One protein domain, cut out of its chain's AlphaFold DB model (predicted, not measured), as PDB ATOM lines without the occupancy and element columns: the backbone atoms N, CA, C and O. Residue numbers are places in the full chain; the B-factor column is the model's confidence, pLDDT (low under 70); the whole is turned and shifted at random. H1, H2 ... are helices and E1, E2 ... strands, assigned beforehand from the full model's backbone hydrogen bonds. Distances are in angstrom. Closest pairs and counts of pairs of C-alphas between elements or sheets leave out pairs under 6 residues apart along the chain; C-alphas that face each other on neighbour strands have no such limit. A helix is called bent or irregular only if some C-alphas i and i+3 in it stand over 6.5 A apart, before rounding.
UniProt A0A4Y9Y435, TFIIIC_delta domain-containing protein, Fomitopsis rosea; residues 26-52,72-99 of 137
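Overview. This is residues 26 to 52 and 72 to 99 of the 137 residues of the protein "TFIIIC_delta domain-containing protein" of Fomitopsis rosea (UniProt A0A4Y9Y435). A small three-stranded antiparallel sheet, with nothing packed on either face, makes the body, and a tail of residues 87 to 99 sticks out from it, ending in the short helix H1. The stretch before E1 folds back beside that edge strand, and loose ends run out from E2 and E3 to the two sides of a cut. The printed part has 55 residues, with named elements in the order E1, E2, E3, H1; the sheet's order is E1, E2, E3, and the class is mixed, helices and strands, though under half of the residues are in named elements. The whole is only just extended, close to loose, with a radius of gyration of the C-alphas of 15.6 A, and it is elongated, spanning 46 by 30 by 20 A.

Along the chain. The printed part begins at Gln 26, whose C-alpha is at (27.240, -7.497, 33.254). E1 is residues 33 to 36, 9.9 A from first to last C-alpha, and begins with C-alpha 33 at (31.698, -3.675, 33.320). E2 is residues 40 to 46, 19.0 A long. After the cut, E3 is residues 77 to 83, 18.6 A long. H1 is residues 92 to 99, 12.2 A long, and ends with C-alpha 99 at (52.111, -22.100, 18.296). H1 is neither bent nor irregular, but only just: C-alphas 96 and 99 are 6.1 A apart.

Arrangement. Residues 26 to 27 pair with residues 33 to 34 of E1, antiparallel. E1 and E2 form a hairpin with a tight link of 3 residues. They are antiparallel, with 170 degrees between their directions; C-alphas 34 and 43 face each other at 4.8 A, and N 35 and O 42 are within hydrogen-bond range at 2.8 A, as are N 44 and O 33 at 2.8 A. E2, the inner strand, is also antiparallel to E3, at 162 degrees. Here C-alphas 40 and 83 face each other at 4.3 A, and N 43 and O 80, at 2.8 A, and N 78 and O 45, at 2.9 A, are within hydrogen-bond range. E1 and E3 are the edge strands. A short link of 8 residues joins E3 to H1. H1 is not on the sheet, with 0 pairs of C-alphas within 10 A, and it is apart from E1 and E2. In H1, 1 of 4 O i to N i+4 pairs and 1 of 5 O i to N i+3 pairs are within hydrogen-bond range.

Size, cuts and confidence. The two C-alphas farthest apart are those of Val 72 and Gly 98, at 49.0 A. Residues 87 to 99, of which 92 to 99 belong to H1, stand free; without them the body spans 41 by 20 by 18 A. Residues 53 to 71 are not printed, and C-alphas 52 and 72 are 17.3 A apart across this cut, in the link from E2 to E3. Of the links that are printed whole, none is long. The mean pLDDT of the printed part is 70.3, with values under 70 at residues 48 to 52, 72 to 76 and 86 to 99; that of H1 is 57.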
ATOM      1  N   GLN A  26      26.795  -6.549  32.242       85.44
ATOM      2  CA  GLN A  26      27.240  -7.497  33.254       85.44
ATOM      3  C   GLN A  26      28.456  -6.956  33.993       85.44
ATOM      4  O   GLN A  26      29.433  -6.538  33.379       85.44
ATOM      5  N   TRP A  27      28.407  -7.011  35.319       82.44
ATOM      6  CA  TRP A  27      29.565  -6.758  36.164       82.44
ATOM      7  C   TRP A  27      30.355  -8.046  36.371       82.44
ATOM      8  O   TRP A  27      29.784  -9.112  36.615       82.44
ATOM      9  N   THR A  28      31.673  -7.945  36.270       83.94
ATOM     10  CA  THR A  28      32.598  -8.999  36.700       83.94
ATOM     11  C   THR A  28      32.851  -8.896  38.195       83.94
ATOM     12  O   THR A  28      32.666  -7.835  38.796       83.94
ATOM     13  N   ALA A  29      33.320  -9.994  38.788       80.44
ATOM     14  CA  ALA A  29      33.801  -9.993  40.167       80.44
ATOM     15  C   ALA A  29      34.978  -9.020  40.369       80.44
ATOM     16  O   ALA A  29      35.127  -8.457  41.449       80.44
ATOM     17  N   ASP A  30      35.750  -8.767  39.308       76.69
ATOM     18  CA  ASP A  30      36.919  -7.883  39.308       76.69
ATOM     19  C   ASP A  30      36.561  -6.389  39.191       76.69
ATOM     20  O   ASP A  30      37.440  -5.532  39.122       76.69
ATOM     21  N   GLY A  31      35.268  -6.048  39.139       81.19
ATOM     22  CA  GLY A  31      34.802  -4.663  39.034       81.19
ATOM     23  C   GLY A  31      34.856  -4.083  37.617       81.19
ATOM     24  O   GLY A  31      34.665  -2.883  37.435       81.19
ATOM     25  N   GLN A  32      35.085  -4.911  36.599       85.38
ATOM     26  CA  GLN A  32      34.930  -4.525  35.196       85.38
ATOM     27  C   GLN A  32      33.462  -4.623  34.770       85.38
ATOM     28  O   GLN A  32      32.748  -5.543  35.182       85.38
ATOM     29  N   LEU A  33      33.033  -3.714  33.902       83.75
ATOM     30  CA  LEU A  33      31.698  -3.675  33.320       83.75
ATOM     31  C   LEU A  33      31.756  -4.136  31.859       83.75
ATOM     32  O   LEU A  33      32.428  -3.534  31.026       83.75
ATOM     33  N   LEU A  34      31.025  -5.196  31.531       85.31
ATOM     34  CA  LEU A  34      30.848  -5.667  30.163       85.31
ATOM     35  C   LEU A  34      29.560  -5.095  29.589       85.31
ATOM     36  O   LEU A  34      28.491  -5.228  30.186       85.31
ATOM     37  N   VAL A  35      29.669  -4.505  28.401       84.38
ATOM     38  CA  VAL A  35      28.542  -4.000  27.620       84.38
ATOM     39  C   VAL A  35      28.518  -4.682  26.261       84.38
ATOM     40  O   VAL A  35      29.345  -4.411  25.389       84.38
ATOM     41  N   LEU A  36      27.537  -5.553  26.061       81.19
ATOM     42  CA  LEU A  36      27.313  -6.216  24.787       81.19
ATOM     43  C   LEU A  36      26.413  -5.353  23.898       81.19
ATOM     44  O   LEU A  36      25.263  -5.080  24.242       81.19
ATOM     45  N   THR A  37      26.912  -4.959  22.731       78.69
ATOM     46  CA  THR A  37      26.112  -4.312  21.688       78.69
ATOM     47  C   THR A  37      25.915  -5.254  20.505       78.69
ATOM     48  O   THR A  37      26.504  -6.330  20.423       78.69
ATOM     49  N   LYS A  38      25.065  -4.848  19.556       77.38
ATOM     50  CA  LYS A  38      24.771  -5.628  18.344       77.38
ATOM     51  C   LYS A  38      26.017  -5.926  17.496       77.38
ATOM     52  O   LYS A  38      26.016  -6.909  16.759       77.38
ATOM     53  N   SER A  39      27.025  -5.060  17.558       75.50
ATOM     54  CA  SER A  39      28.200  -5.077  16.683       75.50
ATOM     55  C   SER A  39      29.521  -5.200  17.428       75.50
ATOM     56  O   SER A  39      30.547  -5.369  16.782       75.50
ATOM     57  N   ALA A  40      29.535  -5.084  18.756       78.94
ATOM     58  CA  ALA A  40      30.769  -5.137  19.520       78.94
ATOM     59  C   ALA A  40      30.528  -5.525  20.982       78.94
ATOM     60  O   ALA A  40      29.497  -5.212  21.579       78.94
ATOM     61  N   VAL A  41      31.528  -6.152  21.586       83.56
ATOM     62  CA  VAL A  41      31.639  -6.293  23.037       83.56
ATOM     63  C   VAL A  41      32.508  -5.152  23.549       83.56
ATOM     64  O   VAL A  41      33.620  -4.955  23.069       83.56
ATOM     65  N   HIS A  42      32.018  -4.399  24.526       82.88
ATOM     66  CA  HIS A  42      32.806  -3.385  25.213       82.88
ATOM     67  C   HIS A  42      33.161  -3.885  26.602       82.88
ATOM     68  O   HIS A  42      32.276  -4.257  27.371       82.88
ATOM     69  N   ILE A  43      34.444  -3.863  26.927       87.31
ATOM     70  CA  ILE A  43      34.951  -4.138  28.265       87.31
ATOM     71  C   ILE A  43      35.383  -2.797  28.839       87.31
ATOM     72  O   ILE A  43      36.254  -2.123  28.282       87.31
ATOM     73  N   LEU A  44      34.718  -2.388  29.910       82.75
ATOM     74  CA  LEU A  44      34.992  -1.166  30.641       82.75
ATOM     75  C   LEU A  44      35.710  -1.550  31.927       82.75
ATOM     76  O   LEU A  44      35.133  -2.166  32.823       82.75
ATOM     77  N   THR A  45      36.978  -1.185  32.015       84.44
ATOM     78  CA  THR A  45      37.795  -1.419  33.199       84.44
ATOM     79  C   THR A  45      37.898  -0.102  33.962       84.44
ATOM     80  O   THR A  45      38.286   0.910  33.367       84.44
ATOM     81  N   PRO A  46      37.537  -0.066  35.254       75.69
ATOM     82  CA  PRO A  46      37.720   1.136  36.050       75.69
ATOM     83  C   PRO A  46      39.219   1.426  36.140       75.69
ATOM     84  O   PRO A  46      40.016   0.535  36.440       75.69
ATOM     85  N   HIS A  47      39.618   2.665  35.878       70.88
ATOM     86  CA  HIS A  47      40.987   3.109  36.098       70.88
ATOM     87  C   HIS A  47      41.211   3.243  37.611       70.88
ATOM     88  O   HIS A  47      41.056   4.319  38.195       70.88
ATOM     89  N   VAL A  48      41.499   2.120  38.272       65.62
ATOM     90  CA  VAL A  48      41.881   2.091  39.686       65.62
ATOM     91  C   VAL A  48      43.296   2.654  39.763       65.62
ATOM     92  O   VAL A  48      44.231   2.079  39.215       65.62
ATOM     93  N   GLY A  49      43.431   3.839  40.357       55.28
ATOM     94  CA  GLY A  49      44.659   4.625  40.324       55.28
ATOM     95  C   GLY A  49      45.886   3.884  40.857       55.28
ATOM     96  O   GLY A  49      46.102   3.821  42.061       55.28
ATOM     97  N   MET A  50      46.741   3.438  39.940       48.47
ATOM     98  CA  MET A  50      48.193   3.401  40.117       48.47
ATOM     99  C   MET A  50      48.830   4.265  39.025       48.47
ATOM    100  O   MET A  50      49.428   3.754  38.092       48.47
ATOM    101  N   SER A  51      48.636   5.580  39.114       41.66
ATOM    102  CA  SER A  51      49.706   6.562  38.905       41.66
ATOM    103  C   SER A  51      49.153   7.951  39.192       41.66
ATOM    104  O   SER A  51      48.254   8.447  38.512       41.66
ATOM    105  N   ASN A  52      49.690   8.563  40.239       49.84
ATOM    106  CA  ASN A  52      49.823  10.002  40.308       49.84
ATOM    107  C   ASN A  52      50.814  10.369  39.190       49.84
ATOM    108  O   ASN A  52      51.926   9.858  39.210       49.84
ATOM    109  N   VAL A  72      33.141  14.627  43.235       52.91
ATOM    110  CA  VAL A  72      33.055  13.222  42.842       52.91
ATOM    111  C   VAL A  72      34.186  13.044  41.849       52.91
ATOM    112  O   VAL A  72      34.051  13.417  40.683       52.91
ATOM    113  N   LYS A  73      35.323  12.531  42.331       56.75
ATOM    114  CA  LYS A  73      36.407  12.053  41.470       56.75
ATOM    115  C   LYS A  73      35.776  11.164  40.403       56.75
ATOM    116  O   LYS A  73      35.291  10.076  40.703       56.75
ATOM    117  N   ARG A  74      35.712  11.667  39.171       56.72
ATOM    118  CA  ARG A  74      35.216  10.903  38.031       56.72
ATOM    119  C   ARG A  74      36.263   9.836  37.764       56.72
ATOM    120  O   ARG A  74      37.329  10.142  37.239       56.72
ATOM    121  N   THR A  75      36.002   8.608  38.197       62.22
ATOM    122  CA  THR A  75      36.865   7.476  37.869       62.22
ATOM    123  C   THR A  75      36.890   7.351  36.351       62.22
ATOM    124  O   THR A  75      35.846   7.155  35.728       62.22
ATOM    125  N   GLY A  76      38.066   7.537  35.750       69.44
ATOM    126  CA  GLY A  76      38.254   7.293  34.325       69.44
ATOM    127  C   GLY A  76      37.972   5.825  34.019       69.44
ATOM    128  O   GLY A  76      38.298   4.948  34.817       69.44
ATOM    129  N   TRP A  77      37.350   5.542  32.881       75.81
ATOM    130  CA  TRP A  77      37.101   4.173  32.436       75.81
ATOM    131  C   TRP A  77      37.954   3.888  31.210       75.81
ATOM    132  O   TRP A  77      37.899   4.624  30.226       75.81
ATOM    133  N   LEU A  78      38.730   2.810  31.265       78.06
ATOM    134  CA  LEU A  78      39.419   2.270  30.101       78.06
ATOM    135  C   LEU A  78      38.418   1.438  29.306       78.06
ATOM    136  O   LEU A  78      37.776   0.542  29.852       78.06
ATOM    137  N   ARG A  79      38.277   1.740  28.014       81.94
ATOM    138  CA  ARG A  79      37.353   1.046  27.116       81.94
ATOM    139  C   ARG A  79      38.133   0.186  26.134       81.94
ATOM    140  O   ARG A  79      38.812   0.712  25.260       81.94
ATOM    141  N   THR A  80      37.930  -1.121  26.210       82.62
ATOM    142  CA  THR A  80      38.334  -2.065  25.165       82.62
ATOM    143  C   THR A  80      37.110  -2.415  24.325       82.62
ATOM    144  O   THR A  80      36.074  -2.787  24.874       82.62
ATOM    145  N   MET A  81      37.195  -2.277  23.002       83.25
ATOM    146  CA  MET A  81      36.121  -2.636  22.072       83.25
ATOM    147  C   MET A  81      36.560  -3.836  21.236       83.25
ATOM    148  O   MET A  81      37.565  -3.771  20.536       83.25
ATOM    149  N   ILE A  82      35.778  -4.909  21.282       82.06
ATOM    150  CA  ILE A  82      35.952  -6.096  20.450       82.06
ATOM    151  C   ILE A  82      34.828  -6.081  19.420       82.06
ATOM    152  O   ILE A  82      33.666  -6.291  19.767       82.06
ATOM    153  N   GLY A  83      35.159  -5.796  18.162       81.44
ATOM    154  CA  GLY A  83      34.197  -5.835  17.063       81.44
ATOM    155  C   GLY A  83      33.712  -7.263  16.806       81.44
ATOM    156  O   GLY A  83      34.514  -8.181  16.661       81.44
ATOM    157  N   ILE A  84      32.397  -7.445  16.741       75.06
ATOM    158  CA  ILE A  84      31.759  -8.684  16.300       75.06
ATOM    159  C   ILE A  84      31.497  -8.525  14.806       75.06
ATOM    160  O   ILE A  84      30.436  -8.047  14.394       75.06
ATOM    161  N   ASP A  85      32.484  -8.895  13.994       75.62
ATOM    162  CA  ASP A  85      32.279  -9.001  12.555       75.62
ATOM    163  C   ASP A  85      31.627 -10.349  12.232       75.62
ATOM    164  O   ASP A  85      32.161 -11.415  12.535       75.62
ATOM    165  N   LYS A  86      30.444 -10.301  11.619       64.12
ATOM    166  CA  LYS A  86      29.703 -11.497  11.197       64.12
ATOM    167  C   LYS A  86      30.308 -12.147   9.951       64.12
ATOM    168  O   LYS A  86      29.910 -13.259   9.616       64.12
ATOM    169  N   ALA A  87      31.221 -11.460   9.263       62.59
ATOM    170  CA  ALA A  87      31.893 -11.968   8.075       62.59
ATOM    171  C   ALA A  87      33.080 -12.885   8.404       62.59
ATOM    172  O   ALA A  87      33.462 -13.711   7.576       62.59
ATOM    173  N   LEU A  88      33.650 -12.778   9.607       55.22
ATOM    174  CA  LEU A  88      34.834 -13.533   9.991       55.22
ATOM    175  C   LEU A  88      34.438 -14.722  10.866       55.22
ATOM    176  O   LEU A  88      34.267 -14.611  12.079       55.22
ATOM    177  N   VAL A  89      34.334 -15.894  10.237       56.91
ATOM    178  CA  VAL A  89      34.420 -17.182  10.935       56.91
ATOM    179  C   VAL A  89      35.863 -17.325  11.425       56.91
ATOM    180  O   VAL A  89      36.682 -17.994  10.802       56.91
ATOM    181  N   TYR A  90      36.210 -16.631  12.509       55.22
ATOM    182  CA  TYR A  90      37.506 -16.796  13.156       55.22
ATOM    183  C   TYR A  90      37.613 -18.242  13.653       55.22
ATOM    184  O   TYR A  90      36.911 -18.644  14.585       55.22
ATOM    185  N   GLN A  91      38.495 -19.035  13.039       56.31
ATOM    186  CA  GLN A  91      38.835 -20.378  13.504       56.31
ATOM    187  C   GLN A  91      39.818 -20.300  14.677       56.31
ATOM    188  O   GLN A  91      40.906 -20.866  14.632       56.31
ATOM    189  N   TRP A  92      39.412 -19.643  15.767       53.97
ATOM    190  CA  TRP A  92      40.211 -19.517  16.992       53.97
ATOM    191  C   TRP A  92      40.892 -20.830  17.445       53.97
ATOM    192  O   TRP A  92      42.047 -20.787  17.861       53.97
ATOM    193  N   PRO A  93      40.265 -22.022  17.319       57.72
ATOM    194  CA  PRO A  93      40.937 -23.277  17.661       57.72
ATOM    195  C   PRO A  93      42.088 -23.664  16.717       57.72
ATOM    196  O   PRO A  93      43.055 -24.273  17.170       57.72
ATOM    197  N   ALA A  94      41.990 -23.342  15.423       60.75
ATOM    198  CA  ALA A  94      42.992 -23.701  14.420       60.75
ATOM    199  C   ALA A  94      44.248 -22.824  14.547       60.75
ATOM    200  O   ALA A  94      45.367 -23.331  14.478       60.75
ATOM    201  N   ASP A  95      44.065 -21.537  14.840       59.09
ATOM    202  CA  ASP A  95      45.171 -20.581  14.946       59.09
ATOM    203  C   ASP A  95      45.970 -20.742  16.253       59.09
ATOM    204  O   ASP A  95      47.176 -20.491  16.286       59.09
ATOM    205  N   CYS A  96      45.353 -21.241  17.332       62.03
ATOM    206  CA  CYS A  96      46.063 -21.534  18.583       62.03
ATOM    207  C   CYS A  96      46.887 -22.836  18.545       62.03
ATOM    208  O   CYS A  96      47.789 -23.003  19.367       62.03
ATOM    209  N   GLN A  97      46.619 -23.759  17.611       59.22
ATOM    210  CA  GLN A  97      47.376 -25.017  17.497       59.22
ATOM    211  C   GLN A  97      48.715 -24.865  16.755       59.22
ATOM    212  O   GLN A  97      49.600 -25.704  16.922       59.22
ATOM    213  N   GLY A  98      48.915 -23.781  15.999       49.72
ATOM    214  CA  GLY A  98      50.166 -23.515  15.276       49.72
ATOM    215  C   GLY A  98      51.336 -23.065  16.161       49.72
ATOM    216  O   GLY A  98      52.494 -23.241  15.788       49.72
ATOM    217  N   ALA A  99      51.069 -22.551  17.366       52.16
ATOM    218  CA  ALA A  99      52.111 -22.100  18.296       52.16
ATOM    219  C   ALA A  99      52.806 -23.248  19.063       52.16
ATOM    220  O   ALA A  99      53.652 -22.997  19.920       52.16
TER     221      ALA A  99